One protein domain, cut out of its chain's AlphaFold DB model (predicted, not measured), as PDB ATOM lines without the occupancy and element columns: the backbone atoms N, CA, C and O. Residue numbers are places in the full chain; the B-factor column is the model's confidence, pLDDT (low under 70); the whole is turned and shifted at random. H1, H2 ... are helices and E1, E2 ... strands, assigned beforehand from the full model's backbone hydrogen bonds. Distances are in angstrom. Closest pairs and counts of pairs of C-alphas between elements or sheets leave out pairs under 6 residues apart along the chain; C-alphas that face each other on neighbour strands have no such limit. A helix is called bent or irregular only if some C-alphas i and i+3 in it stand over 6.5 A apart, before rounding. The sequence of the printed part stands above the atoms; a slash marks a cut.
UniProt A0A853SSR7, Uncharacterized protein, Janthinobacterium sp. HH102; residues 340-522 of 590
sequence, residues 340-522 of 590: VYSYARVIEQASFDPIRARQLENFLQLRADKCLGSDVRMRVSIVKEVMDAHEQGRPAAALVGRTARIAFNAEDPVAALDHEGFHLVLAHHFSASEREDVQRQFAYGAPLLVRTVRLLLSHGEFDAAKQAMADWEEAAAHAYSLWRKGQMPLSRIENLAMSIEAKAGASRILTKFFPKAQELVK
ATOM      1  N   VAL A 340      86.856  42.329  47.930       67.50
ATOM      2  CA  VAL A 340      86.359  41.451  49.004       67.50
ATOM      3  C   VAL A 340      87.567  40.705  49.572       67.50
ATOM      4  O   VAL A 340      88.526  40.490  48.835       67.50
ATOM      5  N   TYR A 341      87.587  40.376  50.862       76.25
ATOM      6  CA  TYR A 341      88.745  39.745  51.505       76.25
ATOM      7  C   TYR A 341      88.353  38.433  52.179       76.25
ATOM      8  O   TYR A 341      87.287  38.345  52.774       76.25
ATOM      9  N   SER A 342      89.252  37.456  52.213       80.19
ATOM     10  CA  SER A 342      89.128  36.273  53.063       80.19
ATOM     11  C   SER A 342      90.096  36.389  54.233       80.19
ATOM     12  O   SER A 342      91.310  36.309  54.043       80.19
ATOM     13  N   TYR A 343      89.585  36.528  55.459       78.75
ATOM     14  CA  TYR A 343      90.405  36.546  56.683       78.75
ATOM     15  C   TYR A 343      90.688  35.142  57.239       78.75
ATOM     16  O   TYR A 343      90.825  34.956  58.450       78.75
ATOM     17  N   ALA A 344      90.772  34.138  56.360       79.38
ATOM     18  CA  ALA A 344      91.305  32.834  56.733       79.38
ATOM     19  C   ALA A 344      92.767  32.963  57.204       79.38
ATOM     20  O   ALA A 344      93.454  33.953  56.935       79.38
ATOM     21  N   ARG A 345      93.244  31.955  57.935       79.88
ATOM     22  CA  ARG A 345      94.533  32.028  58.626       79.88
ATOM     23  C   ARG A 345      95.717  32.121  57.656       79.88
ATOM     24  O   ARG A 345      95.759  31.471  56.609       79.88
ATOM     25  N   VAL A 346      96.712  32.917  58.042       80.81
ATOM     26  CA  VAL A 346      97.989  33.083  57.338       80.81
ATOM     27  C   VAL A 346      99.157  32.697  58.249       80.81
ATOM     28  O   VAL A 346      99.102  32.855  59.467       80.81
ATOM     29  N   ILE A 347     100.235  32.197  57.655       80.31
ATOM     30  CA  ILE A 347     101.491  31.853  58.319       80.31
ATOM     31  C   ILE A 347     102.354  33.121  58.397       80.31
ATOM     32  O   ILE A 347     102.714  33.712  57.380       80.31
ATOM     33  N   GLU A 348     102.713  33.560  59.603       66.81
ATOM     34  CA  GLU A 348     103.390  34.854  59.800       66.81
ATOM     35  C   GLU A 348     104.841  34.905  59.285       66.81
ATOM     36  O   GLU A 348     105.326  35.984  58.946       66.81
ATOM     37  N   GLN A 349     105.531  33.761  59.201       64.44
ATOM     38  CA  GLN A 349     106.956  33.657  58.846       64.44
ATOM     39  C   GLN A 349     107.198  32.796  57.593       64.44
ATOM     40  O   GLN A 349     107.979  31.845  57.614       64.44
ATOM     41  N   ALA A 350     106.521  33.100  56.485       62.25
ATOM     42  CA  ALA A 350     106.788  32.441  55.206       62.25
ATOM     43  C   ALA A 350     107.835  33.216  54.380       62.25
ATOM     44  O   ALA A 350     107.681  34.410  54.129       62.25
ATOM     45  N   SER A 351     108.885  32.529  53.918       67.19
ATOM     46  CA  SER A 351     109.819  33.072  52.920       67.19
ATOM     47  C   SER A 351     109.184  33.017  51.531       67.19
ATOM     48  O   SER A 351     108.733  31.950  51.115       67.19
ATOM     49  N   PHE A 352     109.144  34.145  50.821       64.19
ATOM     50  CA  PHE A 352     108.577  34.211  49.474       64.19
ATOM     51  C   PHE A 352     109.524  33.589  48.444       64.19
ATOM     52  O   PHE A 352     110.673  34.008  48.323       64.19
ATOM     53  N   ASP A 353     109.014  32.628  47.674       66.62
ATOM     54  CA  ASP A 353     109.729  31.962  46.583       66.62
ATOM     55  C   ASP A 353     108.950  32.164  45.266       66.62
ATOM     56  O   ASP A 353     107.852  31.614  45.126       66.62
ATOM     57  N   PRO A 354     109.495  32.923  44.292       54.44
ATOM     58  CA  PRO A 354     108.829  33.205  43.018       54.44
ATOM     59  C   PRO A 354     108.497  31.960  42.181       54.44
ATOM     60  O   PRO A 354     107.464  31.925  41.506       54.44
ATOM     61  N   ILE A 355     109.337  30.919  42.220       58.41
ATOM     62  CA  ILE A 355     109.114  29.688  41.448       58.41
ATOM     63  C   ILE A 355     107.941  28.925  42.057       58.41
ATOM     64  O   ILE A 355     107.013  28.519  41.348       58.41
ATOM     65  N   ARG A 356     107.945  28.781  43.386       66.50
ATOM     66  CA  ARG A 356     106.853  28.138  44.121       66.50
ATOM     67  C   ARG A 356     105.550  28.926  44.005       66.50
ATOM     68  O   ARG A 356     104.494  28.313  43.865       66.50
ATOM     69  N   ALA A 357     105.617  30.257  44.021       60.94
ATOM     70  CA  ALA A 357     104.459  31.123  43.824       60.94
ATOM     71  C   ALA A 357     103.806  30.861  42.461       60.94
ATOM     72  O   ALA A 357     102.605  30.614  42.398       60.94
ATOM     73  N   ARG A 358     104.601  30.784  41.386       54.50
ATOM     74  CA  ARG A 358     104.101  30.482  40.035       54.50
ATOM     75  C   ARG A 358     103.512  29.074  39.910       54.50
ATOM     76  O   ARG A 358     102.502  28.875  39.238       54.50
ATOM     77  N   GLN A 359     104.122  28.079  40.554       63.88
ATOM     78  CA  GLN A 359     103.580  26.714  40.586       63.88
ATOM     79  C   GLN A 359     102.239  26.651  41.326       63.88
ATOM     80  O   GLN A 359     101.302  26.008  40.848       63.88
ATOM     81  N   LEU A 360     102.145  27.332  42.472       67.44
ATOM     82  CA  LEU A 360     100.917  27.436  43.251       67.44
ATOM     83  C   LEU A 360      99.824  28.168  42.463       67.44
ATOM     84  O   LEU A 360      98.692  27.691  42.427       67.44
ATOM     85  N   GLU A 361     100.170  29.258  41.778       62.41
ATOM     86  CA  GLU A 361      99.256  30.006  40.910       62.41
ATOM     87  C   GLU A 361      98.638  29.102  39.840       62.41
ATOM     88  O   GLU A 361      97.417  28.987  39.762       62.41
ATOM     89  N   ASN A 362      99.467  28.366  39.093       57.94
ATOM     90  CA  ASN A 362      98.998  27.431  38.066       57.94
ATOM     91  C   ASN A 362      98.082  26.338  38.640       57.94
ATOM     92  O   ASN A 362      97.077  25.970  38.026       57.94
ATOM     93  N   PHE A 363      98.425  25.801  39.814       75.75
ATOM     94  CA  PHE A 363      97.623  24.777  40.479       75.75
ATOM     95  C   PHE A 363      96.243  25.305  40.892       75.75
ATOM     96  O   PHE A 363      95.226  24.661  40.617       75.75
ATOM     97  N   LEU A 364      96.199  26.474  41.534       74.88
ATOM     98  CA  LEU A 364      94.949  27.087  41.973       74.88
ATOM     99  C   LEU A 364      94.117  27.581  40.788       74.88
ATOM    100  O   LEU A 364      92.901  27.414  40.813       74.88
ATOM    101  N   GLN A 365      94.747  28.099  39.729       77.62
ATOM    102  CA  GLN A 365      94.065  28.458  38.486       77.62
ATOM    103  C   GLN A 365      93.372  27.235  37.875       77.62
ATOM    104  O   GLN A 365      92.168  27.264  37.632       77.62
ATOM    105  N   LEU A 366      94.084  26.109  37.741       71.12
ATOM    106  CA  LEU A 366      93.503  24.864  37.233       71.12
ATOM    107  C   LEU A 366      92.347  24.364  38.113       71.12
ATOM    108  O   LEU A 366      91.399  23.747  37.619       71.12
ATOM    109  N   ARG A 367      92.427  24.585  39.429       80.44
ATOM    110  CA  ARG A 367      91.328  24.277  40.347       80.44
ATOM    111  C   ARG A 367      90.138  25.202  40.108       80.44
ATOM    112  O   ARG A 367      89.030  24.682  40.002       80.44
ATOM    113  N   ALA A 368      90.349  26.512  40.022       70.25
ATOM    114  CA  ALA A 368      89.300  27.497  39.769       70.25
ATOM    115  C   ALA A 368      88.550  27.178  38.468       70.25
ATOM    116  O   ALA A 368      87.324  27.050  38.490       70.25
ATOM    117  N   ASP A 369      89.290  26.904  37.390       64.88
ATOM    118  CA  ASP A 369      88.747  26.528  36.078       64.88
ATOM    119  C   ASP A 369      87.881  25.263  36.145       64.88
ATOM    120  O   ASP A 369      86.883  25.131  35.438       64.88
ATOM    121  N   LYS A 370      88.249  24.314  37.014       66.50
ATOM    122  CA  LYS A 370      87.471  23.090  37.231       66.50
ATOM    123  C   LYS A 370      86.255  23.324  38.120       66.50
ATOM    124  O   LYS A 370      85.243  22.669  37.906       66.50
ATOM    125  N   CYS A 371      86.352  24.184  39.134       63.50
ATOM    126  CA  CYS A 371      85.390  24.226  40.238       63.50
ATOM    127  C   CYS A 371      84.291  25.283  40.082       63.50
ATOM    128  O   CYS A 371      83.221  25.084  40.645       63.50
ATOM    129  N   LEU A 372      84.528  26.369  39.341       62.38
ATOM    130  CA  LEU A 372      83.573  27.479  39.206       62.38
ATOM    131  C   LEU A 372      82.669  27.367  37.968       62.38
ATOM    132  O   LEU A 372      81.657  28.047  37.874       62.38
ATOM    133  N   GLY A 373      82.971  26.440  37.058       54.22
ATOM    134  CA  GLY A 373      82.110  26.062  35.933       54.22
ATOM    135  C   GLY A 373      82.236  26.890  34.682       54.22
ATOM    136  O   GLY A 373      83.026  27.819  34.600       54.22
ATOM    137  N   SER A 374      81.454  26.510  33.668       53.03
ATOM    138  CA  SER A 374      81.565  27.095  32.329       53.03
ATOM    139  C   SER A 374      81.246  28.589  32.298       53.03
ATOM    140  O   SER A 374      81.868  29.317  31.522       53.03
ATOM    141  N   ASP A 375      80.324  29.022  33.161       50.41
ATOM    142  CA  ASP A 375      79.707  30.352  33.114       50.41
ATOM    143  C   ASP A 375      80.277  31.300  34.185       50.41
ATOM    144  O   ASP A 375      80.036  32.505  34.151       50.41
ATOM    145  N   VAL A 376      81.061  30.781  35.139       55.19
ATOM    146  CA  VAL A 376      81.771  31.581  36.141       55.19
ATOM    147  C   VAL A 376      83.248  31.231  36.074       55.19
ATOM    148  O   VAL A 376      83.680  30.183  36.531       55.19
ATOM    149  N   ARG A 377      84.048  32.139  35.517       60.94
ATOM    150  CA  ARG A 377      85.507  31.995  35.487       60.94
ATOM    151  C   ARG A 377      86.186  32.994  36.416       60.94
ATOM    152  O   ARG A 377      85.696  34.115  36.573       60.94
ATOM    153  N   MET A 378      87.282  32.571  37.032       66.38
ATOM    154  CA  MET A 378      88.052  33.345  38.004       66.38
ATOM    155  C   MET A 378      89.530  33.216  37.682       66.38
ATOM    156  O   MET A 378      90.002  32.118  37.381       66.38
ATOM    157  N   ARG A 379      90.258  34.326  37.766       62.25
ATOM    158  CA  ARG A 379      91.717  34.319  37.686       62.25
ATOM    159  C   ARG A 379      92.306  34.199  39.084       62.25
ATOM    160  O   ARG A 379      91.782  34.795  40.020       62.25
ATOM    161  N   VAL A 380      93.402  33.466  39.223       66.75
ATOM    162  CA  VAL A 380      94.163  33.357  40.465       66.75
ATOM    163  C   VAL A 380      95.502  34.052  40.296       66.75
ATOM    164  O   VAL A 380      96.179  33.848  39.293       66.75
ATOM    165  N   SER A 381      95.876  34.867  41.278       73.56
ATOM    166  CA  SER A 381      97.199  35.482  41.361       73.56
ATOM    167  C   SER A 381      97.800  35.222  42.734       73.56
ATOM    168  O   SER A 381      97.132  35.440  43.747       73.56
ATOM    169  N   ILE A 382      99.053  34.766  42.783       74.38
ATOM    170  CA  ILE A 382      99.779  34.620  44.048       74.38
ATOM    171  C   ILE A 382     100.585  35.881  44.326       74.38
ATOM    172  O   ILE A 382     101.496  36.240  43.582       74.38
ATOM    173  N   VAL A 383     100.287  36.530  45.446       66.94
ATOM    174  CA  VAL A 383     101.015  37.713  45.915       66.94
ATOM    175  C   VAL A 383     101.748  37.392  47.205       66.94
ATOM    176  O   VAL A 383     101.309  36.540  47.966       66.94
ATOM    177  N   LYS A 384     102.866  38.068  47.479       68.44
ATOM    178  CA  LYS A 384     103.664  37.821  48.693       68.44
ATOM    179  C   LYS A 384     102.819  37.847  49.972       68.44
ATOM    180  O   LYS A 384     102.946  36.959  50.807       68.44
ATOM    181  N   GLU A 385     101.950  38.841  50.082       73.56
ATOM    182  CA  GLU A 385     100.980  39.007  51.158       73.56
ATOM    183  C   GLU A 385      99.772  39.788  50.626       73.56
ATOM    184  O   GLU A 385      99.900  40.577  49.682       73.56
ATOM    185  N   VAL A 386      98.598  39.568  51.218       66.25
ATOM    186  CA  VAL A 386      97.416  40.407  50.998       66.25
ATOM    187  C   VAL A 386      97.208  41.225  52.265       66.25
ATOM    188  O   VAL A 386      97.298  40.717  53.377       66.25
ATOM    189  N   MET A 387      96.952  42.514  52.083       65.00
ATOM    190  CA  MET A 387      96.690  43.449  53.168       65.00
ATOM    191  C   MET A 387      95.318  44.062  52.935       65.00
ATOM    192  O   MET A 387      95.071  44.595  51.844       65.00
ATOM    193  N   ASP A 388      94.456  44.027  53.948       61.38
ATOM    194  CA  ASP A 388      93.136  44.646  53.854       61.38
ATOM    195  C   ASP A 388      93.223  46.185  53.723       61.38
ATOM    196  O   ASP A 388      94.302  46.787  53.832       61.38
ATOM    197  N   ALA A 389      92.103  46.848  53.421       52.81
ATOM    198  CA  ALA A 389      92.063  48.303  53.226       52.81
ATOM    199  C   ALA A 389      92.325  49.118  54.516       52.81
ATOM    200  O   ALA A 389      92.801  50.257  54.436       52.81
ATOM    201  N   HIS A 390      92.047  48.522  55.675       49.69
ATOM    202  CA  HIS A 390      92.118  49.099  57.017       49.69
ATOM    203  C   HIS A 390      93.426  48.801  57.764       49.69
ATOM    204  O   HIS A 390      93.643  49.359  58.832       49.69
ATOM    205  N   GLU A 391      94.279  47.932  57.222       49.53
ATOM    206  CA  GLU A 391      95.515  47.426  57.832       49.53
ATOM    207  C   GLU A 391      95.333  46.760  59.205       49.53
ATOM    208  O   GLU A 391      96.284  46.657  59.984       49.53
ATOM    209  N   GLN A 392      94.122  46.278  59.499       51.41
ATOM    210  CA  GLN A 392      93.810  45.632  60.777       51.41
ATOM    211  C   GLN A 392      94.067  44.120  60.746       51.41
ATOM    212  O   GLN A 392      94.253  43.524  61.805       51.41
ATOM    213  N   GLY A 393      94.141  43.513  59.556       62.38
ATOM    214  CA  GLY A 393      94.425  42.098  59.359       62.38
ATOM    215  C   GLY A 393      95.302  41.800  58.139       62.38
ATOM    216  O   GLY A 393      95.510  42.623  57.242       62.38
ATOM    217  N   ARG A 394      95.832  40.573  58.117       75.56
ATOM    218  CA  ARG A 394      96.538  39.972  56.979       75.56
ATOM    219  C   ARG A 394      95.640  38.893  56.375       75.56
ATOM    220  O   ARG A 394      95.746  37.739  56.787       75.56
ATOM    221  N   PRO A 395      94.705  39.256  55.484       83.69
ATOM    222  CA  PRO A 395      93.816  38.277  54.880       83.69
ATOM    223  C   PRO A 395      94.597  37.250  54.049       83.69
ATOM    224  O   PRO A 395      95.639  37.544  53.462       83.69
ATOM    225  N   ALA A 396      94.065  36.035  53.980       84.69
ATOM    226  CA  ALA A 396      94.585  34.971  53.132       84.69
ATOM    227  C   ALA A 396      94.282  35.204  51.646       84.69
ATOM    228  O   ALA A 396      95.012  34.694  50.793       84.69
ATOM    229  N   ALA A 397      93.233  35.964  51.319       84.12
ATOM    230  CA  ALA A 397      92.902  36.314  49.945       84.12
ATOM    231  C   ALA A 397      92.175  37.657  49.811       84.12
ATOM    232  O   ALA A 397      91.666  38.206  50.789       84.12
ATOM    233  N   ALA A 398      92.158  38.181  48.587       80.88
ATOM    234  CA  ALA A 398      91.276  39.254  48.168       80.88
ATOM    235  C   ALA A 398      90.707  38.991  46.770       80.88
ATOM    236  O   ALA A 398      91.469  38.741  45.835       80.88
ATOM    237  N   LEU A 399      89.398  39.127  46.598       71.94
ATOM    238  CA  LEU A 399      88.740  39.146  45.298       71.94
ATOM    239  C   LEU A 399      88.582  40.581  44.798       71.94
ATOM    240  O   LEU A 399      87.848  41.380  45.373       71.94
ATOM    241  N   VAL A 400      89.231  40.895  43.679       61.19
ATOM    242  CA  VAL A 400      89.087  42.173  42.972       61.19
ATOM    243  C   VAL A 400      88.467  41.902  41.610       61.19
ATOM    244  O   VAL A 400      89.097  41.306  40.736       61.19
ATOM    245  N   GLY A 401      87.214  42.315  41.415       63.78
ATOM    246  CA  GLY A 401      86.470  41.951  40.210       63.78
ATOM    247  C   GLY A 401      86.327  40.430  40.107       63.78
ATOM    248  O   GLY A 401      85.593  39.843  40.889       63.78
ATOM    249  N   ARG A 402      87.037  39.797  39.161       64.44
ATOM    250  CA  ARG A 402      87.071  38.330  38.965       64.44
ATOM    251  C   ARG A 402      88.440  37.699  39.249       64.44
ATOM    252  O   ARG A 402      88.659  36.537  38.899       64.44
ATOM    253  N   THR A 403      89.351  38.456  39.853       66.19
ATOM    254  CA  THR A 403      90.704  38.001  40.192       66.19
ATOM    255  C   THR A 403      90.803  37.759  41.694       66.19
ATOM    256  O   THR A 403      90.684  38.695  42.483       66.19
ATOM    257  N   ALA A 404      91.050  36.512  42.089       75.75
ATOM    258  CA  ALA A 404      91.382  36.130  43.455       75.75
ATOM    259  C   ALA A 404      92.899  36.243  43.661       75.75
ATOM    260  O   ALA A 404      93.685  35.434  43.158       75.75
ATOM    261  N   ARG A 405      93.318  37.267  44.402       79.75
ATOM    262  CA  ARG A 405      94.691  37.442  44.878       79.75
ATOM    263  C   ARG A 405      94.851  36.631  46.154       79.75
ATOM    264  O   ARG A 405      94.275  36.996  47.170       79.75
ATOM    265  N   ILE A 406      95.618  35.552  46.114       81.12
ATOM    266  CA  ILE A 406      95.869  34.688  47.270       81.12
ATOM    267  C   ILE A 406      97.236  35.039  47.852       81.12
ATOM    268  O   ILE A 406      98.231  35.138  47.126       81.12
ATOM    269  N   ALA A 407      97.291  35.235  49.165       79.88
ATOM    270  CA  ALA A 407      98.539  35.470  49.866       79.88
ATOM    271  C   ALA A 407      99.405  34.201  49.807       79.88
ATOM    272  O   ALA A 407      98.940  33.102  50.107       79.88
ATOM    273  N   PHE A 408     100.681  34.334  49.451       77.31
ATOM    274  CA  PHE A 408     101.630  33.217  49.391       77.31
ATOM    275  C   PHE A 408     101.770  32.524  50.750       77.31
ATOM    276  O   PHE A 408     102.040  31.328  50.826       77.31
ATOM    277  N   ASN A 409     101.569  33.287  51.822       82.31
ATOM    278  CA  ASN A 409     101.590  32.810  53.189       82.31
ATOM    279  C   ASN A 409     100.212  32.381  53.721       82.31
ATOM    280  O   ASN A 409     100.101  32.155  54.921       82.31
ATOM    281  N   ALA A 410      99.172  32.257  52.892       85.44
ATOM    282  CA  ALA A 410      97.914  31.643  53.316       85.44
ATOM    283  C   ALA A 410      98.172  30.229  53.867       85.44
ATOM    284  O   ALA A 410      98.856  29.432  53.224       85.44
ATOM    285  N   GLU A 411      97.639  29.914  55.055       84.69
ATOM    286  CA  GLU A 411      97.791  28.577  55.651       84.69
ATOM    287  C   GLU A 411      97.078  27.527  54.792       84.69
ATOM    288  O   GLU A 411      97.591  26.428  54.581       84.69
ATOM    289  N   ASP A 412      95.928  27.905  54.234       85.19
ATOM    290  CA  ASP A 412      95.174  27.091  53.293       85.19
ATOM    291  C   ASP A 412      94.758  27.916  52.059       85.19
ATOM    292  O   ASP A 412      93.657  28.476  52.006       85.19
ATOM    293  N   PRO A 413      95.630  28.005  51.037       83.31
ATOM    294  CA  PRO A 413      95.352  28.786  49.833       83.31
ATOM    295  C   PRO A 413      94.198  28.202  49.003       83.31
ATOM    296  O   PRO A 413      93.577  28.919  48.221       83.31
ATOM    297  N   VAL A 414      93.883  26.913  49.171       83.62
ATOM    298  CA  VAL A 414      92.745  26.268  48.503       83.62
ATOM    299  C   VAL A 414      91.432  26.707  49.139       83.62
ATOM    300  O   VAL A 414      90.467  26.982  48.429       83.62
ATOM    301  N   ALA A 415      91.393  26.801  50.463       82.00
ATOM    302  CA  ALA A 415      90.239  27.305  51.195       82.00
ATOM    303  C   ALA A 415      89.960  28.777  50.909       82.00
ATOM    304  O   ALA A 415      88.801  29.153  50.740       82.00
ATOM    305  N   ALA A 416      91.023  29.580  50.838       84.75
ATOM    306  CA  ALA A 416      90.937  30.992  50.495       84.75
ATOM    307  C   ALA A 416      90.412  31.169  49.058       84.75
ATOM    308  O   ALA A 416      89.520  31.974  48.817       84.75
ATOM    309  N   LEU A 417      90.875  30.336  48.120       84.50
ATOM    310  CA  LEU A 417      90.338  30.281  46.759       84.50
ATOM    311  C   LEU A 417      88.849  29.905  46.722       84.50
ATOM    312  O   LEU A 417      88.078  30.538  46.008       84.50
ATOM    313  N   ASP A 418      88.449  28.859  47.450       81.94
ATOM    314  CA  ASP A 418      87.058  28.394  47.476       81.94
ATOM    315  C   ASP A 418      86.129  29.458  48.109       81.94
ATOM    316  O   ASP A 418      84.992  29.605  47.662       81.94
ATOM    317  N   HIS A 419      86.622  30.233  49.088       87.12
ATOM    318  CA  HIS A 419      85.928  31.386  49.681       87.12
ATOM    319  C   HIS A 419      85.678  32.493  48.652       87.12
ATOM    320  O   HIS A 419      84.528  32.841  48.393       87.12
ATOM    321  N   GLU A 420      86.734  32.998  48.008       84.00
ATOM    322  CA  GLU A 420      86.600  34.058  46.995       84.00
ATOM    323  C   GLU A 420      85.794  33.591  45.776       84.00
ATOM    324  O   GLU A 420      84.987  34.328  45.204       84.00
ATOM    325  N   GLY A 421      85.957  32.323  45.398       79.44
ATOM    326  CA  GLY A 421      85.177  31.699  44.342       79.44
ATOM    327  C   GLY A 421      83.680  31.670  44.653       79.44
ATOM    328  O   GLY A 421      82.867  31.869  43.748       79.44
ATOM    329  N   PHE A 422      83.297  31.471  45.919       82.06
ATOM    330  CA  PHE A 422      81.892  31.494  46.322       82.06
ATOM    331  C   PHE A 422      81.264  32.874  46.125       82.06
ATOM    332  O   PHE A 422      80.156  32.941  45.599       82.06
ATOM    333  N   HIS A 423      81.975  33.955  46.457       81.25
ATOM    334  CA  HIS A 423      81.503  35.327  46.225       81.25
ATOM    335  C   HIS A 423      81.178  35.578  44.749       81.25
ATOM    336  O   HIS A 423      80.103  36.083  44.418       81.25
ATOM    337  N   LEU A 424      82.040  35.120  43.835       72.38
ATOM    338  CA  LEU A 424      81.774  35.205  42.393       72.38
ATOM    339  C   LEU A 424      80.563  34.382  41.953       72.38
ATOM    340  O   LEU A 424      79.748  34.850  41.154       72.38
ATOM    341  N   VAL A 425      80.447  33.150  42.442       74.69
ATOM    342  CA  VAL A 425      79.326  32.271  42.094       74.69
ATOM    343  C   VAL A 425      78.015  32.842  42.640       74.69
ATOM    344  O   VAL A 425      77.009  32.858  41.928       74.69
ATOM    345  N   LEU A 426      78.018  33.357  43.867       76.00
ATOM    346  CA  LEU A 426      76.860  33.990  44.487       76.00
ATOM    347  C   LEU A 426      76.415  35.221  43.686       76.00
ATOM    348  O   LEU A 426      75.228  35.359  43.394       76.00
ATOM    349  N   ALA A 427      77.356  36.070  43.265       73.00
ATOM    350  CA  ALA A 427      77.056  37.287  42.517       73.00
ATOM    351  C   ALA A 427      76.534  37.022  41.093       73.00
ATOM    352  O   ALA A 427      75.631  37.722  40.631       73.00
ATOM    353  N   HIS A 428      77.088  36.026  40.393       67.69
ATOM    354  CA  HIS A 428      76.858  35.848  38.953       67.69
ATOM    355  C   HIS A 428      75.990  34.644  38.573       67.69
ATOM    356  O   HIS A 428      75.443  34.620  37.474       67.69
ATOM    357  N   HIS A 429      75.858  33.642  39.443       67.88
ATOM    358  CA  HIS A 429      75.190  32.380  39.106       67.88
ATOM    359  C   HIS A 429      73.917  32.116  39.920       67.88
ATOM    360  O   HIS A 429      73.074  31.301  39.528       67.88
ATOM    361  N   PHE A 430      73.751  32.784  41.062       65.94
ATOM    362  CA  PHE A 430      72.548  32.655  41.874       65.94
ATOM    363  C   PHE A 430      71.507  33.692  41.445       65.94
ATOM    364  O   PHE A 430      71.764  34.897  41.395       65.94
ATOM    365  N   SER A 431      70.290  33.223  41.177       73.06
ATOM    366  CA  SER A 431      69.140  34.111  40.981       73.06
ATOM    367  C   SER A 431      68.847  34.918  42.254       73.06
ATOM    368  O   SER A 431      69.259  34.544  43.351       73.06
ATOM    369  N   ALA A 432      68.102  36.021  42.130       70.81
ATOM    370  CA  ALA A 432      67.721  36.847  43.281       70.81
ATOM    371  C   ALA A 432      67.020  36.024  44.382       70.81
ATOM    372  O   ALA A 432      67.393  36.104  45.547       70.81
ATOM    373  N   SER A 433      66.090  35.143  43.998       69.81
ATOM    374  CA  SER A 433      65.387  34.261  44.938       69.81
ATOM    375  C   SER A 433      66.313  33.232  45.605       69.81
ATOM    376  O   SER A 433      66.156  32.940  46.790       69.81
ATOM    377  N   GLU A 434      67.308  32.699  44.888       73.38
ATOM    378  CA  GLU A 434      68.301  31.793  45.482       73.38
ATOM    379  C   GLU A 434      69.219  32.523  46.468       73.38
ATOM    380  O   GLU A 434      69.538  31.967  47.516       73.38
ATOM    381  N   ARG A 435      69.606  33.771  46.172       76.75
ATOM    382  CA  ARG A 435      70.378  34.609  47.102       76.75
ATOM    383  C   ARG A 435      69.593  34.922  48.371       76.75
ATOM    384  O   ARG A 435      70.138  34.766  49.456       76.75
ATOM    385  N   GLU A 436      68.309  35.260  48.258       76.81
ATOM    386  CA  GLU A 436      67.434  35.455  49.423       76.81
ATOM    387  C   GLU A 436      67.300  34.187  50.281       76.81
ATOM    388  O   GLU A 436      67.254  34.267  51.511       76.81
ATOM    389  N   ASP A 437      67.232  33.006  49.654       73.50
ATOM    390  CA  ASP A 437      67.225  31.731  50.380       73.50
ATOM    391  C   ASP A 437      68.548  31.526  51.145       73.50
ATOM    392  O   ASP A 437      68.507  31.132  52.313       73.50
ATOM    393  N   VAL A 438      69.708  31.807  50.532       74.56
ATOM    394  CA  VAL A 438      71.025  31.735  51.203       74.56
ATOM    395  C   VAL A 438      71.089  32.734  52.358       74.56
ATOM    396  O   VAL A 438      71.384  32.338  53.486       74.56
ATOM    397  N   GLN A 439      70.725  33.992  52.112       84.31
ATOM    398  CA  GLN A 439      70.685  35.046  53.122       84.31
ATOM    399  C   GLN A 439      69.837  34.636  54.324       84.31
ATOM    400  O   GLN A 439      70.288  34.756  55.459       84.31
ATOM    401  N   ARG A 440      68.641  34.075  54.111       77.81
ATOM    402  CA  ARG A 440      67.781  33.601  55.209       77.81
ATOM    403  C   ARG A 440      68.443  32.524  56.071       77.81
ATOM    404  O   ARG A 440      68.175  32.467  57.268       77.81
ATOM    405  N   GLN A 441      69.293  31.675  55.497       80.75
ATOM    406  CA  GLN A 441      69.985  30.622  56.248       80.75
ATOM    407  C   GLN A 441      71.241  31.113  56.983       80.75
ATOM    408  O   GLN A 441      71.658  30.467  57.945       80.75
ATOM    409  N   PHE A 442      71.803  32.251  56.571       82.44
ATOM    410  CA  PHE A 442      72.979  32.883  57.183       82.44
ATOM    411  C   PHE A 442      72.673  34.217  57.879       82.44
ATOM    412  O   PHE A 442      73.585  34.893  58.344       82.44
ATOM    413  N   ALA A 443      71.396  34.584  57.998       76.31
ATOM    414  CA  ALA A 443      70.958  35.757  58.737       76.31
ATOM    415  C   ALA A 443      71.367  35.667  60.214       76.31
ATOM    416  O   ALA A 443      71.605  34.583  60.754       76.31
ATOM    417  N   TYR A 444      71.414  36.814  60.891       78.19
ATOM    418  CA  TYR A 444      71.784  36.874  62.301       78.19
ATOM    419  C   TYR A 444      70.935  35.913  63.155       78.19
ATOM    420  O   TYR A 444      69.705  35.937  63.111       78.19
ATOM    421  N   GLY A 445      71.600  35.042  63.920       72.62
ATOM    422  CA  GLY A 445      70.959  34.008  64.742       72.62
ATOM    423  C   GLY A 445      70.522  32.740  63.996       72.62
ATOM    424  O   GLY A 445      70.075  31.789  64.640       72.62
ATOM    425  N   ALA A 446      70.672  32.673  62.670       75.75
ATOM    426  CA  ALA A 446      70.320  31.486  61.903       75.75
ATOM    427  C   ALA A 446      71.253  30.299  62.230       75.75
ATOM    428  O   ALA A 446      72.451  30.491  62.474       75.75
ATOM    429  N   PRO A 447      70.751  29.048  62.202       73.12
ATOM    430  CA  PRO A 447      71.541  27.881  62.591       73.12
ATOM    431  C   PRO A 447      72.830  27.680  61.785       73.12
ATOM    432  O   PRO A 447      73.827  27.247  62.362       73.12
ATOM    433  N   LEU A 448      72.843  27.992  60.478       75.75
ATOM    434  CA  LEU A 448      74.065  27.852  59.678       75.75
ATOM    435  C   LEU A 448      75.092  28.933  60.004       75.75
ATOM    436  O   LEU A 448      76.262  28.592  60.116       75.75
ATOM    437  N   LEU A 449      74.677  30.180  60.246       79.12
ATOM    438  CA  LEU A 449      75.587  31.230  60.713       79.12
ATOM    439  C   LEU A 449      76.260  30.824  62.030       79.12
ATOM    440  O   LEU A 449      77.486  30.803  62.125       79.12
ATOM    441  N   VAL A 450      75.461  30.447  63.037       76.44
ATOM    442  CA  VAL A 450      75.974  30.040  64.357       76.44
ATOM    443  C   VAL A 450      76.949  28.871  64.223       76.44
ATOM    444  O   VAL A 450      77.983  28.835  64.893       76.44
ATOM    445  N   ARG A 451      76.638  27.920  63.341       80.25
ATOM    446  CA  ARG A 451      77.497  26.776  63.055       80.25
ATOM    447  C   ARG A 451      78.818  27.193  62.411       80.25
ATOM    448  O   ARG A 451      79.863  26.749  62.881       80.25
ATOM    449  N   THR A 452      78.779  28.007  61.359       82.25
ATOM    450  CA  THR A 452      79.978  28.499  60.670       82.25
ATOM    451  C   THR A 452      80.900  29.198  61.656       82.25
ATOM    452  O   THR A 452      82.058  28.817  61.781       82.25
ATOM    453  N   VAL A 453      80.360  30.130  62.445       82.62
ATOM    454  CA  VAL A 453      81.119  30.864  63.466       82.62
ATOM    455  C   VAL A 453      81.741  29.907  64.487       82.62
ATOM    456  O   VAL A 453      82.924  30.025  64.793       82.62
ATOM    457  N   ARG A 454      80.995  28.909  64.982       82.31
ATOM    458  CA  ARG A 454      81.537  27.904  65.917       82.31
ATOM    459  C   ARG A 454      82.677  27.084  65.320       82.31
ATOM    460  O   ARG A 454      83.652  26.833  66.021       82.31
ATOM    461  N   LEU A 455      82.550  26.657  64.064       84.38
ATOM    462  CA  LEU A 455      83.584  25.876  63.385       84.38
ATOM    463  C   LEU A 455      84.856  26.706  63.185       84.38
ATOM    464  O   LEU A 455      85.932  26.242  63.556       84.38
ATOM    465  N   LEU A 456      84.722  27.949  62.715       85.19
ATOM    466  CA  LEU A 456      85.845  28.883  62.569       85.19
ATOM    467  C   LEU A 456      86.562  29.109  63.910       85.19
ATOM    468  O   LEU A 456      87.773  28.922  64.003       85.19
ATOM    469  N   LEU A 457      85.812  29.388  64.982       83.25
ATOM    470  CA  LEU A 457      86.380  29.540  66.328       83.25
ATOM    471  C   LEU A 457      87.071  28.260  66.821       83.25
ATOM    472  O   LEU A 457      88.130  28.340  67.439       83.25
ATOM    473  N   SER A 458      86.508  27.080  66.536       84.00
ATOM    474  CA  SER A 458      87.112  25.797  66.928       84.00
ATOM    475  C   SER A 458      88.432  25.503  66.212       84.00
ATOM    476  O   SER A 458      89.268  24.779  66.748       84.00
ATOM    477  N   HIS A 459      88.639  26.092  65.033       82.31
ATOM    478  CA  HIS A 459      89.891  26.024  64.280       82.31
ATOM    479  C   HIS A 459      90.857  27.174  64.622       82.31
ATOM    480  O   HIS A 459      91.948  27.242  64.062       82.31
ATOM    481  N   GLY A 460      90.488  28.068  65.548       79.94
ATOM    482  CA  GLY A 460      91.289  29.242  65.906       79.94
ATOM    483  C   GLY A 460      91.239  30.378  64.876       79.94
ATOM    484  O   GLY A 460      92.079  31.274  64.920       79.94
ATOM    485  N   GLU A 461      90.270  30.371  63.957       84.38
ATOM    486  CA  GLU A 461      90.086  31.394  62.920       84.38
ATOM    487  C   GLU A 461      89.190  32.542  63.433       84.38
ATOM    488  O   GLU A 461      88.044  32.720  63.014       84.38
ATOM    489  N   PHE A 462      89.696  33.317  64.399       81.81
ATOM    490  CA  PHE A 462      88.926  34.371  65.078       81.81
ATOM    491  C   PHE A 462      88.503  35.522  64.150       81.81
ATOM    492  O   PHE A 462      87.369  35.994  64.246       81.81
ATOM    493  N   ASP A 463      89.378  35.951  63.236       79.88
ATOM    494  CA  ASP A 463      89.080  37.046  62.304       79.88
ATOM    495  C   ASP A 463      88.044  36.635  61.251       79.88
ATOM    496  O   ASP A 463      87.091  37.375  61.004       79.88
ATOM    497  N   ALA A 464      88.142  35.412  60.719       84.69
ATOM    498  CA  ALA A 464      87.115  34.822  59.861       84.69
ATOM    499  C   ALA A 464      85.759  34.719  60.582       84.69
ATOM    500  O   ALA A 464      84.716  35.036  60.008       84.69
ATOM    501  N   ALA A 465      85.753  34.325  61.862       82.06
ATOM    502  CA  ALA A 465      84.531  34.260  62.662       82.06
ATOM    503  C   ALA A 465      83.892  35.646  62.850       82.06
ATOM    504  O   ALA A 465      82.677  35.791  62.698       82.06
ATOM    505  N   LYS A 466      84.704  36.674  63.128       82.69
ATOM    506  CA  LYS A 466      84.249  38.070  63.222       82.69
ATOM    507  C   LYS A 466      83.672  38.557  61.891       82.69
ATOM    508  O   LYS A 466      82.616  39.186  61.890       82.69
ATOM    509  N   GLN A 467      84.328  38.231  60.778       84.44
ATOM    510  CA  GLN A 467      83.861  38.564  59.433       84.44
ATOM    511  C   GLN A 467      82.508  37.906  59.121       84.44
ATOM    512  O   GLN A 467      81.573  38.595  58.726       84.44
ATOM    513  N   ALA A 468      82.368  36.603  59.381       82.75
ATOM    514  CA  ALA A 468      81.115  35.872  59.189       82.75
ATOM    515  C   ALA A 468      79.958  36.437  60.037       82.75
ATOM    516  O   ALA A 468      78.802  36.374  59.640       82.75
ATOM    517  N   MET A 469      80.236  37.001  61.216       81.31
ATOM    518  CA  MET A 469      79.202  37.650  62.034       81.31
ATOM    519  C   MET A 469      78.779  39.026  61.509       81.31
ATOM    520  O   MET A 469      77.683  39.479  61.843       81.31
ATOM    521  N   ALA A 470      79.645  39.701  60.750       80.31
ATOM    522  CA  ALA A 470      79.396  41.043  60.234       80.31
ATOM    523  C   ALA A 470      78.571  41.030  58.940       80.31
ATOM    524  O   ALA A 470      77.763  41.936  58.736       80.31
ATOM    525  N   ASP A 471      78.750  40.008  58.100       82.44
ATOM    526  CA  ASP A 471      78.073  39.884  56.811       82.44
ATOM    527  C   ASP A 471      77.659  38.430  56.522       82.44
ATOM    528  O   ASP A 471      78.432  37.484  56.693       82.44
ATOM    529  N   TRP A 472      76.423  38.254  56.056       85.69
ATOM    530  CA  TRP A 472      75.874  36.947  55.703       85.69
ATOM    531  C   TRP A 472      76.530  36.366  54.445       85.69
ATOM    532  O   TRP A 472      76.616  35.139  54.336       85.69
ATOM    533  N   GLU A 473      76.995  37.208  53.511       86.81
ATOM    534  CA  GLU A 473      77.703  36.747  52.306       86.81
ATOM    535  C   GLU A 473      79.032  36.096  52.701       86.81
ATOM    536  O   GLU A 473      79.338  34.980  52.277       86.81
ATOM    537  N   GLU A 474      79.763  36.727  53.620       89.06
ATOM    538  CA  GLU A 474      81.003  36.188  54.183       89.06
ATOM    539  C   GLU A 474      80.760  34.930  55.018       89.06
ATOM    540  O   GLU A 474      81.523  33.964  54.938       89.06
ATOM    541  N   ALA A 475      79.667  34.890  55.788       83.88
ATOM    542  CA  ALA A 475      79.269  33.684  56.509       83.88
ATOM    543  C   ALA A 475      79.006  32.507  55.563       83.88
ATOM    544  O   ALA A 475      79.383  31.371  55.865       83.88
ATOM    545  N   ALA A 476      78.363  32.764  54.423       83.88
ATOM    546  CA  ALA A 476      78.084  31.755  53.413       83.88
ATOM    547  C   ALA A 476      79.361  31.307  52.676       83.88
ATOM    548  O   ALA A 476      79.527  30.107  52.442       83.88
ATOM    549  N   ALA A 477      80.285  32.224  52.377       85.69
ATOM    550  CA  ALA A 477      81.572  31.922  51.746       85.69
ATOM    551  C   ALA A 477      82.480  31.062  52.646       85.69
ATOM    552  O   ALA A 477      82.958  30.003  52.219       85.69
ATOM    553  N   HIS A 478      82.616  31.421  53.929       87.94
ATOM    554  CA  HIS A 478      83.350  30.610  54.913       87.94
ATOM    555  C   HIS A 478      82.698  29.239  55.119       87.94
ATOM    556  O   HIS A 478      83.379  28.213  55.170       87.94
ATOM    557  N   ALA A 479      81.362  29.193  55.183       84.69
ATOM    558  CA  ALA A 479      80.612  27.940  55.260       84.69
ATOM    559  C   ALA A 479      80.877  27.028  54.058       84.69
ATOM    560  O   ALA A 479      81.066  25.822  54.226       84.69
ATOM    561  N   TYR A 480      80.904  27.595  52.852       84.50
ATOM    562  CA  TYR A 480      81.207  26.857  51.634       84.50
ATOM    563  C   TYR A 480      82.629  26.286  51.668       84.50
ATOM    564  O   TYR A 480      82.811  25.095  51.405       84.50
ATOM    565  N   SER A 481      83.616  27.083  52.081       84.31
ATOM    566  CA  SER A 481      85.004  26.633  52.239       84.31
ATOM    567  C   SER A 481      85.130  25.480  53.252       84.31
ATOM    568  O   SER A 481      85.708  24.432  52.948       84.31
ATOM    569  N   LEU A 482      84.485  25.590  54.421       83.06
ATOM    570  CA  LEU A 482      84.420  24.514  55.423       83.06
ATOM    571  C   LEU A 482      83.715  23.258  54.888       83.06
ATOM    572  O   LEU A 482      84.154  22.131  55.136       83.06
ATOM    573  N   TRP A 483      82.626  23.423  54.138       84.56
ATOM    574  CA  TRP A 483      81.905  22.309  53.526       84.56
ATOM    575  C   TRP A 483      82.755  21.576  52.483       84.56
ATOM    576  O   TRP A 483      82.794  20.344  52.493       84.56
ATOM    577  N   ARG A 484      83.508  22.306  51.651       78.75
ATOM    578  CA  ARG A 484      84.441  21.749  50.655       78.75
ATOM    579  C   ARG A 484      85.557  20.917  51.281       78.75
ATOM    580  O   ARG A 484      85.995  19.936  50.680       78.75
ATOM    581  N   LYS A 485      85.967  21.260  52.503       81.25
ATOM    582  CA  LYS A 485      86.911  20.478  53.319       81.25
ATOM    583  C   LYS A 485      86.282  19.251  53.987       81.25
ATOM    584  O   LYS A 485      86.980  18.502  54.665       81.25
ATOM    585  N   GLY A 486      84.968  19.054  53.860       79.44
ATOM    586  CA  GLY A 486      84.229  18.039  54.614       79.44
ATOM    587  C   GLY A 486      84.069  18.377  56.102       79.44
ATOM    588  O   GLY A 486      83.693  17.513  56.890       79.44
ATOM    589  N   GLN A 487      84.327  19.626  56.496       83.00
ATOM    590  CA  GLN A 487      84.325  20.094  57.886       83.00
ATOM    591  C   GLN A 487      82.991  20.732  58.307       83.00
ATOM    592  O   GLN A 487      82.874  21.268  59.406       83.00
ATOM    593  N   MET A 488      81.944  20.623  57.479       77.38
ATOM    594  CA  MET A 488      80.591  21.100  57.799       77.38
ATOM    595  C   MET A 488      79.529  19.974  57.943       77.38
ATOM    596  O   MET A 488      78.463  20.064  57.331       77.38
ATOM    597  N   PRO A 489      79.747  18.900  58.737       67.62
ATOM    598  CA  PRO A 489      78.764  17.819  58.883       67.62
ATOM    599  C   PRO A 489      77.644  18.174  59.875       67.62
ATOM    600  O   PRO A 489      77.930  18.436  61.036       67.62
ATOM    601  N   LEU A 490      76.364  18.120  59.491       61.00
ATOM    602  CA  LEU A 490      75.255  18.380  60.430       61.00
ATOM    603  C   LEU A 490      75.305  17.432  61.644       61.00
ATOM    604  O   LEU A 490      75.123  16.224  61.491       61.00
ATOM    605  N   SER A 491      75.530  17.957  62.859       57.53
ATOM    606  CA  SER A 491      75.509  17.112  64.059       57.53
ATOM    607  C   SER A 491      74.081  16.670  64.377       57.53
ATOM    608  O   SER A 491      73.105  17.361  64.070       57.53
ATOM    609  N   ARG A 492      73.942  15.518  65.041       48.62
ATOM    610  CA  ARG A 492      72.633  14.966  65.415       48.62
ATOM    611  C   ARG A 492      71.835  15.917  66.317       48.62
ATOM    612  O   ARG A 492      70.623  16.009  66.161       48.62
ATOM    613  N   ILE A 493      72.507  16.632  67.220       49.34
ATOM    614  CA  ILE A 493      71.888  17.568  68.174       49.34
ATOM    615  C   ILE A 493      71.388  18.824  67.456       49.34
ATOM    616  O   ILE A 493      70.253  19.241  67.665       49.34
ATOM    617  N   GLU A 494      72.190  19.395  66.561       53.41
ATOM    618  CA  GLU A 494      71.795  20.582  65.791       53.41
ATOM    619  C   GLU A 494      70.669  20.250  64.812       53.41
ATOM    620  O   GLU A 494      69.689  20.985  64.718       53.41
ATOM    621  N   ASN A 495      70.747  19.086  64.165       56.03
ATOM    622  CA  ASN A 495      69.671  18.590  63.317       56.03
ATOM    623  C   ASN A 495      68.371  18.398  64.113       56.03
ATOM    624  O   ASN A 495      67.294  18.618  63.580       56.03
ATOM    625  N   LEU A 496      68.421  18.036  65.397       51.00
ATOM    626  CA  LEU A 496      67.228  17.958  66.248       51.00
ATOM    627  C   LEU A 496      66.700  19.348  66.646       51.00
ATOM    628  O   LEU A 496      65.486  19.541  66.609       51.00
ATOM    629  N   ALA A 497      67.591  20.297  66.947       52.47
ATOM    630  CA  ALA A 497      67.273  21.631  67.472       52.47
ATOM    631  C   ALA A 497      66.745  22.645  66.436       52.47
ATOM    632  O   ALA A 497      66.163  23.660  66.809       52.47
ATOM    633  N   MET A 498      66.946  22.404  65.140       64.12
ATOM    634  CA  MET A 498      66.448  23.290  64.079       64.12
ATOM    635  C   MET A 498      64.920  23.186  63.906       64.12
ATOM    636  O   MET A 498      64.333  22.126  64.125       64.12
ATOM    637  N   SER A 499      64.258  24.258  63.458       66.19
ATOM    638  CA  SER A 499      62.856  24.176  63.012       66.19
ATOM    639  C   SER A 499      62.742  23.339  61.728       66.19
ATOM    640  O   SER A 499      63.729  23.157  61.017       66.19
ATOM    641  N   ILE A 500      61.551  22.822  61.398       58.50
ATOM    642  CA  ILE A 500      61.331  22.036  60.164       58.50
ATOM    643  C   ILE A 500      61.736  22.847  58.921       58.50
ATOM    644  O   ILE A 500      62.431  22.332  58.045       58.50
ATOM    645  N   GLU A 501      61.377  24.130  58.883       51.25
ATOM    646  CA  GLU A 501      61.740  25.049  57.801       51.25
ATOM    647  C   GLU A 501      63.249  25.315  57.743       51.25
ATOM    648  O   GLU A 501      63.833  25.279  56.661       51.25
ATOM    649  N   ALA A 502      63.910  25.496  58.891       57.03
ATOM    650  CA  ALA A 502      65.358  25.676  58.943       57.03
ATOM    651  C   ALA A 502      66.108  24.402  58.525       57.03
ATOM    652  O   ALA A 502      67.099  24.489  57.806       57.03
ATOM    653  N   LYS A 503      65.627  23.207  58.903       58.97
ATOM    654  CA  LYS A 503      66.187  21.922  58.436       58.97
ATOM    655  C   LYS A 503      66.051  21.775  56.926       58.97
ATOM    656  O   LYS A 503      67.014  21.398  56.264       58.97
ATOM    657  N   ALA A 504      64.878  22.094  56.379       57.25
ATOM    658  CA  ALA A 504      64.638  22.049  54.941       57.25
ATOM    659  C   ALA A 504      65.513  23.065  54.187       57.25
ATOM    660  O   ALA A 504      66.075  22.730  53.145       57.25
ATOM    661  N   GLY A 505      65.674  24.273  54.736       56.16
ATOM    662  CA  GLY A 505      66.557  25.315  54.218       56.16
ATOM    663  C   GLY A 505      68.025  24.894  54.232       56.16
ATOM    664  O   GLY A 505      68.652  24.857  53.179       56.16
ATOM    665  N   ALA A 506      68.557  24.476  55.379       56.75
ATOM    666  CA  ALA A 506      69.937  24.014  55.514       56.75
ATOM    667  C   ALA A 506      70.243  22.780  54.662       56.75
ATOM    668  O   ALA A 506      71.287  22.725  54.013       56.75
ATOM    669  N   SER A 507      69.317  21.819  54.603       63.53
ATOM    670  CA  SER A 507      69.432  20.692  53.680       63.53
ATOM    671  C   SER A 507      69.501  21.197  52.242       63.53
ATOM    672  O   SER A 507      70.384  20.778  51.510       63.53
ATOM    673  N   ARG A 508      68.641  22.141  51.836       68.06
ATOM    674  CA  ARG A 508      68.669  22.730  50.490       68.06
ATOM    675  C   ARG A 508      69.993  23.445  50.200       68.06
ATOM    676  O   ARG A 508      70.524  23.264  49.107       68.06
ATOM    677  N   ILE A 509      70.570  24.185  51.150       67.19
ATOM    678  CA  ILE A 509      71.906  24.780  50.975       67.19
ATOM    679  C   ILE A 509      72.941  23.678  50.720       67.19
ATOM    680  O   ILE A 509      73.594  23.680  49.681       67.19
ATOM    681  N   LEU A 510      73.036  22.695  51.617       63.78
ATOM    682  CA  LEU A 510      74.087  21.672  51.599       63.78
ATOM    683  C   LEU A 510      73.937  20.634  50.479       63.78
ATOM    684  O   LEU A 510      74.935  20.060  50.051       63.78
ATOM    685  N   THR A 511      72.717  20.362  50.007       62.31
ATOM    686  CA  THR A 511      72.447  19.318  49.002       62.31
ATOM    687  C   THR A 511      72.102  19.870  47.624       62.31
ATOM    688  O   THR A 511      72.179  19.126  46.650       62.31
ATOM    689  N   LYS A 512      71.706  21.145  47.519       65.12
ATOM    690  CA  LYS A 512      71.355  21.778  46.241       65.12
ATOM    691  C   LYS A 512      72.272  22.947  45.914       65.12
ATOM    692  O   LYS A 512      72.825  22.945  44.828       65.12
ATOM    693  N   PHE A 513      72.442  23.932  46.795       68.31
ATOM    694  CA  PHE A 513      73.147  25.171  46.429       68.31
ATOM    695  C   PHE A 513      74.670  25.074  46.511       68.31
ATOM    696  O   PHE A 513      75.343  25.507  45.584       68.31
ATOM    697  N   PHE A 514      75.225  24.460  47.554       70.31
ATOM    698  CA  PHE A 514      76.662  24.199  47.658       70.31
ATOM    699  C   PHE A 514      77.114  23.188  46.597       70.31
ATOM    700  O   PHE A 514      78.081  23.460  45.889       70.31
ATOM    701  N   PRO A 515      76.359  22.097  46.351       65.81
ATOM    702  CA  PRO A 515      76.544  21.295  45.160       65.81
ATOM    703  C   PRO A 515      76.356  22.081  43.874       65.81
ATOM    704  O   PRO A 515      77.178  21.897  43.014       65.81
ATOM    705  N   LYS A 516      75.389  22.992  43.702       61.38
ATOM    706  CA  LYS A 516      75.290  23.832  42.486       61.38
ATOM    707  C   LYS A 516      76.547  24.687  42.278       61.38
ATOM    708  O   LYS A 516      77.045  24.747  41.160       61.38
ATOM    709  N   ALA A 517      77.097  25.258  43.349       57.66
ATOM    710  CA  ALA A 517      78.382  25.954  43.326       57.66
ATOM    711  C   ALA A 517      79.570  25.018  43.005       57.66
ATOM    712  O   ALA A 517      80.554  25.468  42.434       57.66
ATOM    713  N   GLN A 518      79.465  23.717  43.306       58.34
ATOM    714  CA  GLN A 518      80.482  22.687  43.031       58.34
ATOM    715  C   GLN A 518      80.289  21.897  41.705       58.34
ATOM    716  O   GLN A 518      81.260  21.430  41.113       58.34
ATOM    717  N   GLU A 519      79.056  21.679  41.242       52.22
ATOM    718  CA  GLU A 519      78.608  20.788  40.144       52.22
ATOM    719  C   GLU A 519      78.820  21.397  38.762       52.22
ATOM    720  O   GLU A 519      78.636  20.757  37.726       52.22
ATOM    721  N   LEU A 520      79.316  22.617  38.760       47.34
ATOM    722  CA  LEU A 520      79.836  23.360  37.637       47.34
ATOM    723  C   LEU A 520      81.005  22.622  36.914       47.34
ATOM    724  O   LEU A 520      81.308  22.912  35.759       47.34
ATOM    725  N   VAL A 521      81.528  21.535  37.506       40.06
ATOM    726  CA  VAL A 521      82.411  20.517  36.890       40.06
ATOM    727  C   VAL A 521      81.707  19.618  35.840       40.06
ATOM    728  O   VAL A 521      82.355  19.117  34.917       40.06
ATOM    729  N   LYS A 522      80.398  19.332  35.948       40.38
ATOM    730  CA  LYS A 522      79.798  18.170  35.243       40.38
ATOM    731  C   LYS A 522      79.295  18.411  33.817       40.38
ATOM    732  O   LYS A 522      79.062  17.435  33.099       40.38
TER     733      LYS A 522
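AT A GLANCE: This is residues 340 to 522 of the 590 residues of an uncharacterized protein of Janthinobacterium sp. HH102 (UniProt A0A853SSR7). A small four-stranded sheet with helices H1 and H2 over one face makes one end of the domain, and a cluster of mostly crossed helices, H3 to H6 with H6 in its middle, makes the other. The long helix H8 runs back from the far end, past H3, and its last residues meet the end of H1 as a corner; little H7 lies far out. The printed part has 183 residues, with elements in the order E1 H1 E2 E3 E4 H2 H3 H4 H5 H6 H7 H8; the sheet, E1 E3 E4 E2, is mixed. The class is mixed, helices and strands; the whole is compact, with a radius of gyration of the C-alphas of 16.0 A and spans of 52 by 35 by 27 A.

IN THESE COORDINATES: The strands are E1, residues 340 to 342, from C-alpha 340 at (86.359, 41.451, 49.004); E3, 397 to 400; E4, 403 to 407, 12.7 A; and E2, 379 to 383, 12.9 A. The helices are H1, 354 to 371, 25.3 A; H2, 413 to 429, 23.1 A; H3, 432 to 442; H4, 447 to 458; H5, 462 to 470; H6, 472 to 484, 18.2 A; H7, 492 to 497; and H8, 500 to 522, 31.3 A, ending at C-alpha 522 at (79.798, 18.170, 35.243). H8 has a kink of 29 degrees near residue 516 and is only just irregular: C-alphas 518 and 521 are 6.8 A apart.

HOW THE PARTS SIT: E1 and E3 are antiparallel, with N 340 and O 399 at 2.9 A; the hairpin E3 and E4 has N 398 and O 405 at 2.8 A; E4 and E2 are parallel, with N 404 and O 379 at 2.8 A. E1, H1 and E2 form a split strand-helix-strand unit, two strands running the same way with E3 and E4 between them, its crossover right-handed. H1 and H2 are on the same face, making two layers, sheet and helices: H1 over E2 at a height of 7.3 A, H2 over E3 and E4 at 8.5 A. The hub H6 touches H2 at His 419 and Ala 477, C-alphas 4.9 A apart, at a steep tilt of 54 degrees. H6 also touches H3, H4 and H5, its closest C-alphas to H5 being Ala 468 and Ala 475, 3.9 A. H4 and H5 form a helical hairpin at a shallow tilt of 18 degrees, closest at the C-alphas of Val 453 and Ala 465, 4.9 A. H8 touches H3, closest at the C-alphas of Gln 441 and Gly 505, 6.6 A, and H1 with residues 517 to 521 alone, closest at Lys 370 and Val 521, C-alphas 5.7 A apart. H7 is close to but not clearly touching H8. Every O i to N i+4 pair is within hydrogen-bond range in H1 to H7; in H8, 14 of 19 are.

THE WHOLE: The farthest C-alphas, of Ile 355 and Ile 500, are 51.9 A apart. The printed part has no cut; the links E1 to H1 and E2 to E3 are long. The mean pLDDT of the printed part is 71.5, and residues 489 to 513 are among those under 70.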